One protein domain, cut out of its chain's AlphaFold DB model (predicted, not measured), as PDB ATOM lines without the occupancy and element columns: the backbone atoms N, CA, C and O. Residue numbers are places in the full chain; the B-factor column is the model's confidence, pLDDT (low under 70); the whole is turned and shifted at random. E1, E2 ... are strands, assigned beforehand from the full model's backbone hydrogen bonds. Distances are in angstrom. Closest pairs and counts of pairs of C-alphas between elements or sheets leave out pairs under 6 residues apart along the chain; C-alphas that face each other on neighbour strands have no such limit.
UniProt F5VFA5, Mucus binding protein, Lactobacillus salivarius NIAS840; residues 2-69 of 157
ATOM      1  N   ASP A   2     148.150 299.408 365.346       96.56
ATOM      2  CA  ASP A   2     146.767 299.380 365.827       96.56
ATOM      3  C   ASP A   2     146.306 300.775 366.302       96.56
ATOM      4  O   ASP A   2     147.079 301.737 366.318       96.56
ATOM      5  N   GLU A   3     145.033 300.889 366.677       96.19
ATOM      6  CA  GLU A   3     144.421 302.117 367.208       96.19
ATOM      7  C   GLU A   3     145.037 302.618 368.526       96.19
ATOM      8  O   GLU A   3     144.854 303.778 368.896       96.19
ATOM      9  N   ASN A   4     145.793 301.774 369.230       95.12
ATOM     10  CA  ASN A   4     146.504 302.129 370.455       95.12
ATOM     11  C   ASN A   4     147.968 302.523 370.191       95.12
ATOM     12  O   ASN A   4     148.688 302.858 371.132       95.12
ATOM     13  N   GLY A   5     148.404 302.506 368.927       94.25
ATOM     14  CA  GLY A   5     149.767 302.831 368.517       94.25
ATOM     15  C   GLY A   5     150.752 301.666 368.624       94.25
ATOM     16  O   GLY A   5     151.949 301.881 368.428       94.25
ATOM     17  N   ASN A   6     150.296 300.439 368.895       95.12
ATOM     18  CA  ASN A   6     151.174 299.273 368.915       95.12
ATOM     19  C   ASN A   6     151.465 298.779 367.492       95.12
ATOM     20  O   ASN A   6     150.631 298.856 366.582       95.12
ATOM     21  N   GLU A   7     152.659 298.229 367.286       94.69
ATOM     22  CA  GLU A   7     153.003 297.572 366.027       94.69
ATOM     23  C   GLU A   7     152.205 296.274 365.847       94.69
ATOM     24  O   GLU A   7     151.958 295.533 366.797       94.69
ATOM     25  N   LEU A   8     151.797 295.999 364.605       94.75
ATOM     26  CA  LEU A   8     151.074 294.775 364.267       94.75
ATOM     27  C   LEU A   8     152.062 293.647 363.949       94.75
ATOM     28  O   LEU A   8     153.101 293.913 363.334       94.75
ATOM     29  N   PRO A   9     151.733 292.382 364.268       93.00
ATOM     30  CA  PRO A   9     152.505 291.234 363.803       93.00
ATOM     31  C   PRO A   9     152.680 291.264 362.275       93.00
ATOM     32  O   PRO A   9     151.707 291.360 361.532       93.00
ATOM     33  N   GLY A  10     153.926 291.217 361.792       91.62
ATOM     34  CA  GLY A  10     154.243 291.297 360.356       91.62
ATOM     35  C   GLY A  10     154.123 292.699 359.733       91.62
ATOM     36  O   GLY A  10     154.227 292.837 358.507       91.62
ATOM     37  N   GLY A  11     153.899 293.730 360.553       91.38
ATOM     38  CA  GLY A  11     153.781 295.139 360.168       91.38
ATOM     39  C   GLY A  11     155.088 295.924 360.280       91.38
ATOM     40  O   GLY A  11     155.063 297.095 360.645       91.38
ATOM     41  N   GLU A  12     156.219 295.275 360.003       92.69
ATOM     42  CA  GLU A  12     157.555 295.868 360.099       92.69
ATOM     43  C   GLU A  12     157.716 297.091 359.180       92.69
ATOM     44  O   GLU A  12     157.168 297.145 358.073       92.69
ATOM     45  N   LYS A  13     158.515 298.074 359.613       92.75
ATOM     46  CA  LYS A  13     158.795 299.281 358.826       92.75
ATOM     47  C   LYS A  13     159.615 298.939 357.579       92.75
ATOM     48  O   LYS A  13     160.746 298.471 357.676       92.75
ATOM     49  N   THR A  14     159.081 299.263 356.404       93.12
ATOM     50  CA  THR A  14     159.756 299.063 355.112       93.12
ATOM     51  C   THR A  14     160.196 300.379 354.480       93.12
ATOM     52  O   THR A  14     159.491 301.385 354.560       93.12
ATOM     53  N   THR A  15     161.327 300.370 353.775       95.75
ATOM     54  CA  THR A  15     161.759 301.504 352.947       95.75
ATOM     55  C   THR A  15     161.136 301.412 351.559       95.75
ATOM     56  O   THR A  15     161.426 300.484 350.811       95.75
ATOM     57  N   VAL A  16     160.308 302.395 351.203       95.19
ATOM     58  CA  VAL A  16     159.660 302.478 349.880       95.19
ATOM     59  C   VAL A  16     160.584 303.144 348.862       95.19
ATOM     60  O   VAL A  16     160.746 302.668 347.743       95.19
ATOM     61  N   VAL A  17     161.230 304.238 349.267       94.75
ATOM     62  CA  VAL A  17     162.198 304.978 348.457       94.75
ATOM     63  C   VAL A  17     163.425 305.241 349.317       94.75
ATOM     64  O   VAL A  17     163.303 305.756 350.425       94.75
ATOM     65  N   LYS A  18     164.609 304.889 348.811       95.94
ATOM     66  CA  LYS A  18     165.896 305.173 349.452       95.94
ATOM     67  C   LYS A  18     166.652 306.212 348.630       95.94
ATOM     68  O   LYS A  18     166.769 306.032 347.420       95.94
ATOM     69  N   ASP A  19     167.130 307.276 349.278       94.25
ATOM     70  CA  ASP A  19     167.878 308.377 348.644       94.25
ATOM     71  C   ASP A  19     167.170 308.934 347.387       94.25
ATOM     72  O   ASP A  19     167.776 309.224 346.352       94.25
ATOM     73  N   GLY A  20     165.838 309.034 347.464       92.75
ATOM     74  CA  GLY A  20     164.990 309.453 346.354       92.75
ATOM     75  C   GLY A  20     165.223 310.907 345.956       92.75
ATOM     76  O   GLY A  20     165.402 311.785 346.796       92.75
ATOM     77  N   LYS A  21     165.158 311.198 344.655       96.75
ATOM     78  CA  LYS A  21     165.204 312.581 344.172       96.75
ATOM     79  C   LYS A  21     163.925 313.317 344.583       96.75
ATOM     80  O   LYS A  21     162.833 312.891 344.201       96.75
ATOM     81  N   VAL A  22     164.080 314.460 345.251       97.44
ATOM     82  CA  VAL A  22     162.981 315.383 345.577       97.44
ATOM     83  C   VAL A  22     162.127 315.677 344.338       97.44
ATOM     84  O   VAL A  22     162.641 315.922 343.244       97.44
ATOM     85  N   GLY A  23     160.807 315.624 344.509       96.56
ATOM     86  CA  GLY A  23     159.814 315.819 343.454       96.56
ATOM     87  C   GLY A  23     159.433 314.554 342.676       96.56
ATOM     88  O   GLY A  23     158.476 314.605 341.900       96.56
ATOM     89  N   SER A  24     160.129 313.431 342.883       97.50
ATOM     90  CA  SER A  24     159.749 312.132 342.305       97.50
ATOM     91  C   SER A  24     158.501 311.584 342.987       97.50
ATOM     92  O   SER A  24     158.316 311.800 344.179       97.50
ATOM     93  N   TYR A  25     157.659 310.861 342.252       97.31
ATOM     94  CA  TYR A  25     156.455 310.261 342.820       97.31
ATOM     95  C   TYR A  25     156.768 309.015 343.652       97.31
ATOM     96  O   TYR A  25     157.645 308.231 343.287       97.31
ATOM     97  N   TYR A  26     156.011 308.821 344.728       97.06
ATOM     98  CA  TYR A  26     155.943 307.566 345.470       97.06
ATOM     99  C   TYR A  26     154.490 307.104 345.605       97.06
ATOM    100  O   TYR A  26     153.547 307.889 345.458       97.06
ATOM    101  N   PHE A  27     154.337 305.814 345.882       97.19
ATOM    102  CA  PHE A  27     153.057 305.154 346.075       97.19
ATOM    103  C   PHE A  27     153.217 304.021 347.089       97.19
ATOM    104  O   PHE A  27     154.172 303.247 347.002       97.19
ATOM    105  N   THR A  28     152.275 303.921 348.017       97.88
ATOM    106  CA  THR A  28     152.153 302.831 348.981       97.88
ATOM    107  C   THR A  28     150.708 302.363 349.057       97.88
ATOM    108  O   THR A  28     149.779 303.106 348.741       97.88
ATOM    109  N   THR A  29     150.516 301.134 349.515       96.44
ATOM    110  CA  THR A  29     149.200 300.554 349.792       96.44
ATOM    111  C   THR A  29     149.146 300.086 351.232       96.44
ATOM    112  O   THR A  29     150.190 299.773 351.818       96.44
ATOM    113  N   GLU A  30     147.942 299.998 351.795       96.44
ATOM    114  CA  GLU A  30     147.754 299.208 353.004       96.44
ATOM    115  C   GLU A  30     148.198 297.754 352.784       96.44
ATOM    116  O   GLU A  30     148.365 297.273 351.655       96.44
ATOM    117  N   LYS A  31     148.435 297.068 353.898       95.50
ATOM    118  CA  LYS A  31     148.778 295.653 353.935       95.50
ATOM    119  C   LYS A  31     147.628 294.903 354.586       95.50
ATOM    120  O   LYS A  31     147.045 295.389 355.551       95.50
ATOM    121  N   ASP A  32     147.350 293.710 354.086       95.00
ATOM    122  CA  ASP A  32     146.390 292.815 354.713       95.00
ATOM    123  C   ASP A  32     147.009 292.148 355.945       95.00
ATOM    124  O   ASP A  32     148.130 291.628 355.906       95.00
ATOM    125  N   PHE A  33     146.262 292.173 357.041       95.00
ATOM    126  CA  PHE A  33     146.609 291.538 358.304       95.00
ATOM    127  C   PHE A  33     145.444 290.649 358.733       95.00
ATOM    128  O   PHE A  33     144.297 291.098 358.752       95.00
ATOM    129  N   ASP A  34     145.737 289.405 359.112       93.38
ATOM    130  CA  ASP A  34     144.724 288.511 359.674       93.38
ATOM    131  C   ASP A  34     144.136 289.126 360.950       93.38
ATOM    132  O   ASP A  34     144.870 289.644 361.790       93.38
ATOM    133  N   ASP A  35     142.809 289.078 361.091       94.12
ATOM    134  CA  ASP A  35     142.051 289.666 362.206       94.12
ATOM    135  C   ASP A  35     142.172 291.194 362.375       94.12
ATOM    136  O   ASP A  35     141.815 291.721 363.431       94.12
ATOM    137  N   TYR A  36     142.595 291.939 361.351       96.50
ATOM    138  CA  TYR A  36     142.580 293.405 361.367       96.50
ATOM    139  C   TYR A  36     141.990 293.977 360.074       96.50
ATOM    140  O   TYR A  36     142.123 293.401 358.999       96.50
ATOM    141  N   THR A  37     141.350 295.141 360.173       96.56
ATOM    142  CA  THR A  37     140.834 295.902 359.024       96.56
ATOM    143  C   THR A  37     141.461 297.291 359.006       96.56
ATOM    144  O   THR A  37     141.610 297.920 360.058       96.56
ATOM    145  N   PHE A  38     141.842 297.777 357.821       97.81
ATOM    146  CA  PHE A  38     142.334 299.146 357.660       97.81
ATOM    147  C   PHE A  38     141.284 300.154 358.142       97.81
ATOM    148  O   PHE A  38     140.110 300.065 357.783       97.81
ATOM    149  N   SER A  39     141.716 301.107 358.968       97.38
ATOM    150  CA  SER A  39     140.853 302.133 359.548       97.38
ATOM    151  C   SER A  39     141.092 303.486 358.880       97.38
ATOM    152  O   SER A  39     140.203 304.024 358.222       97.38
ATOM    153  N   HIS A  40     142.297 304.038 359.036       98.00
ATOM    154  CA  HIS A  40     142.678 305.345 358.498       98.00
ATOM    155  C   HIS A  40     144.205 305.530 358.507       98.00
ATOM    156  O   HIS A  40     144.958 304.704 359.026       98.00
ATOM    157  N   MET A  41     144.674 306.632 357.923       98.19
ATOM    158  CA  MET A  41     146.067 307.075 358.030       98.19
ATOM    159  C   MET A  41     146.333 307.685 359.407       98.19
ATOM    160  O   MET A  41     145.498 308.431 359.909       98.19
ATOM    161  N   ALA A  42     147.495 307.412 360.003       97.81
ATOM    162  CA  ALA A  42     147.848 307.988 361.300       97.81
ATOM    163  C   ALA A  42     147.947 309.522 361.242       97.81
ATOM    164  O   ALA A  42     148.348 310.092 360.223       97.81
ATOM    165  N   GLU A  43     147.663 310.198 362.355       95.81
ATOM    166  CA  GLU A  43     147.902 311.637 362.471       95.81
ATOM    167  C   GLU A  43     149.391 311.959 362.251       95.81
ATOM    168  O   GLU A  43     150.279 311.270 362.757       95.81
ATOM    169  N   GLY A  44     149.677 312.982 361.442       95.50
ATOM    170  CA  GLY A  44     151.046 313.339 361.055       95.50
ATOM    171  C   GLY A  44     151.698 312.385 360.043       95.50
ATOM    172  O   GLY A  44     152.849 312.602 359.660       95.50
ATOM    173  N   SER A  45     150.988 311.352 359.575       97.50
ATOM    174  CA  SER A  45     151.418 310.564 358.422       97.50
ATOM    175  C   SER A  45     151.391 311.408 357.149       97.50
ATOM    176  O   SER A  45     150.519 312.253 356.963       97.50
ATOM    177  N   SER A  46     152.310 311.124 356.230       98.00
ATOM    178  CA  SER A  46     152.151 311.541 354.836       98.00
ATOM    179  C   SER A  46     151.081 310.699 354.139       98.00
ATOM    180  O   SER A  46     150.766 309.590 354.585       98.00
ATOM    181  N   ASP A  47     150.537 311.227 353.044       97.94
ATOM    182  CA  ASP A  47     149.567 310.519 352.212       97.94
ATOM    183  C   ASP A  47     150.181 309.257 351.572       97.94
ATOM    184  O   ASP A  47     151.377 309.242 351.280       97.94
ATOM    185  N   PRO A  48     149.382 308.217 351.264       97.81
ATOM    186  CA  PRO A  48     149.845 307.017 350.552       97.81
ATOM    187  C   PRO A  48     150.473 307.285 349.183       97.81
ATOM    188  O   PRO A  48     151.241 306.484 348.651       97.81
ATOM    189  N   THR A  49     150.111 308.409 348.569       97.88
ATOM    190  CA  THR A  49     150.583 308.799 347.245       97.88
ATOM    191  C   THR A  49     151.035 310.240 347.295       97.88
ATOM    192  O   THR A  49     150.305 311.099 347.790       97.88
ATOM    193  N   GLY A  50     152.200 310.530 346.736       97.31
ATOM    194  CA  GLY A  50     152.726 311.883 346.798       97.31
ATOM    195  C   GLY A  50     154.022 312.046 346.034       97.31
ATOM    196  O   GLY A  50     154.387 311.223 345.191       97.31
ATOM    197  N   LYS A  51     154.711 313.145 346.327       97.56
ATOM    198  CA  LYS A  51     156.066 313.402 345.846       97.56
ATOM    199  C   LYS A  51     157.031 313.382 347.014       97.56
ATOM    200  O   LYS A  51     156.713 313.920 348.068       97.56
ATOM    201  N   VAL A  52     158.214 312.828 346.788       97.56
ATOM    202  CA  VAL A  52     159.328 312.868 347.735       97.56
ATOM    203  C   VAL A  52     159.667 314.324 348.040       97.56
ATOM    204  O   VAL A  52     159.902 315.113 347.117       97.56
ATOM    205  N   VAL A  53     159.699 314.669 349.321       96.81
ATOM    206  CA  VAL A  53     160.170 315.964 349.828       96.81
ATOM    207  C   VAL A  53     161.564 315.821 350.435       96.81
ATOM    208  O   VAL A  53     162.086 314.716 350.552       96.81
ATOM    209  N   GLU A  54     162.200 316.941 350.760       96.31
ATOM    210  CA  GLU A  54     163.478 316.923 351.471       96.31
ATOM    211  C   GLU A  54     163.288 316.439 352.918       96.31
ATOM    212  O   GLU A  54     162.337 316.841 353.588       96.31
ATOM    213  N   GLY A  55     164.208 315.594 353.390       95.56
ATOM    214  CA  GLY A  55     164.152 314.976 354.715       95.56
ATOM    215  C   GLY A  55     163.461 313.609 354.733       95.56
ATOM    216  O   GLY A  55     163.148 313.031 353.692       95.56
ATOM    217  N   ASP A  56     163.253 313.081 355.938       94.81
ATOM    218  CA  ASP A  56     162.600 311.789 356.138       94.81
ATOM    219  C   ASP A  56     161.079 311.926 356.023       94.81
ATOM    220  O   ASP A  56     160.454 312.755 356.684       94.81
ATOM    221  N   GLN A  57     160.472 311.069 355.202       96.25
ATOM    222  CA  GLN A  57     159.028 311.005 355.007       96.25
ATOM    223  C   GLN A  57     158.493 309.641 355.454       96.25
ATOM    224  O   GLN A  57     159.088 308.603 355.158       96.25
ATOM    225  N   GLN A  58     157.359 309.638 356.160       97.44
ATOM    226  CA  GLN A  58     156.730 308.423 356.677       97.44
ATOM    227  C   GLN A  58     155.256 308.332 356.289       97.44
ATOM    228  O   GLN A  58     154.514 309.308 356.395       97.44
ATOM    229  N   VAL A  59     154.841 307.133 355.889       98.19
ATOM    230  CA  VAL A  59     153.446 306.767 355.640       98.19
ATOM    231  C   VAL A  59     153.075 305.675 356.640       98.19
ATOM    232  O   VAL A  59     153.747 304.645 356.700       98.19
ATOM    233  N   VAL A  60     152.050 305.908 357.460       98.00
ATOM    234  CA  VAL A  60     151.664 305.028 358.570       98.00
ATOM    235  C   VAL A  60     150.169 304.727 358.507       98.00
ATOM    236  O   VAL A  60     149.335 305.618 358.645       98.00
ATOM    237  N   TYR A  61     149.842 303.447 358.350       98.44
ATOM    238  CA  TYR A  61     148.473 302.934 358.319       98.44
ATOM    239  C   TYR A  61     148.037 302.477 359.720       98.44
ATOM    240  O   TYR A  61     148.798 301.783 360.414       98.44
ATOM    241  N   VAL A  62     146.820 302.847 360.122       98.31
ATOM    242  CA  VAL A  62     146.169 302.431 361.374       98.31
ATOM    243  C   VAL A  62     145.105 301.380 361.079       98.31
ATOM    244  O   VAL A  62     144.327 301.526 360.133       98.31
ATOM    245  N   TYR A  63     145.057 300.333 361.900       98.06
ATOM    246  CA  TYR A  63     144.129 299.215 361.750       98.06
ATOM    247  C   TYR A  63     143.319 298.991 363.024       98.06
ATOM    248  O   TYR A  63     143.809 299.195 364.136       98.06
ATOM    249  N   THR A  64     142.092 298.514 362.846       96.69
ATOM    250  CA  THR A  64     141.193 298.104 363.925       96.69
ATOM    251  C   THR A  64     141.151 296.585 363.985       96.69
ATOM    252  O   THR A  64     141.066 295.926 362.946       96.69
ATOM    253  N   LYS A  65     141.212 296.022 365.194       95.06
ATOM    254  CA  LYS A  65     141.106 294.573 365.385       95.06
ATOM    255  C   LYS A  65     139.684 294.105 365.083       95.06
ATOM    256  O   LYS A  65     138.711 294.645 365.612       95.06
ATOM    257  N   ASN A  66     139.561 293.075 364.260       92.50
ATOM    258  CA  ASN A  66     138.288 292.456 363.942       92.50
ATOM    259  C   ASN A  66     137.782 291.713 365.179       92.50
ATOM    260  O   ASN A  66     138.481 290.888 365.765       92.50
ATOM    261  N   ASN A  67     136.538 291.982 365.571       82.88
ATOM    262  CA  ASN A  67     135.843 291.150 366.543       82.88
ATOM    263  C   ASN A  67     135.284 289.943 365.794       82.88
ATOM    264  O   ASN A  67     134.111 289.921 365.423       82.88
ATOM    265  N   THR A  68     136.131 288.955 365.513       67.25
ATOM    266  CA  THR A  68     135.645 287.630 365.143       67.25
ATOM    267  C   THR A  68     134.992 287.035 366.392       67.25
ATOM    268  O   THR A  68     135.674 286.855 367.404       67.25
ATOM    269  N   PRO A  69     133.670 286.765 366.402       62.34
ATOM    270  CA  PRO A  69     133.112 285.940 367.458       62.34
ATOM    271  C   PRO A  69     133.838 284.600 367.383       62.34
ATOM    272  O   PRO A  69     133.727 283.875 366.393       62.34
TER     273      PRO A  69
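AT A GLANCE: This is residues 2 to 69 of the 157 residues of the protein "Mucus binding protein" of Lactobacillus salivarius NIAS840 (UniProt F5VFA5). Little regular structure is here: a rod mostly of loops, with antiparallel strands E2 and E4 paired in one part and a shorter antiparallel pair, E1 and E3, farther along it. The 68 printed residues hold four strands, E1 to E4 in chain order, and no named helix; the class is all strand, on 17 residues. It is only just loose, close to compact, with radius of gyration of the C-alphas 13.6 A and spans 48 by 20 by 17 A.

IN THESE COORDINATES: Find C-alpha 36 at (142.580, 293.405, 361.367); E2, residues 36 to 41, runs 14.5 A from there. E4, residues 61 to 65, runs 13.2 A to C-alpha 65 at (141.106, 294.573, 365.385). E1, residues 25 to 27, spans 6.9 A; E3, residues 49 to 51, 7.3 A.

HOW THE PARTS SIT: Between antiparallel E2 and E4, at 144 degrees, find N 37 and O 64 within hydrogen-bond range, 2.9 A. Between antiparallel E1 and E3, at 157 degrees, find N 26 and O 50, 2.9 A.

THE WHOLE: The farthest C-alphas, Lys 21 and Pro 69, are 47.8 A apart. The printed part has no cut; its links are short. Residues 68 to 69 have pLDDT under 70.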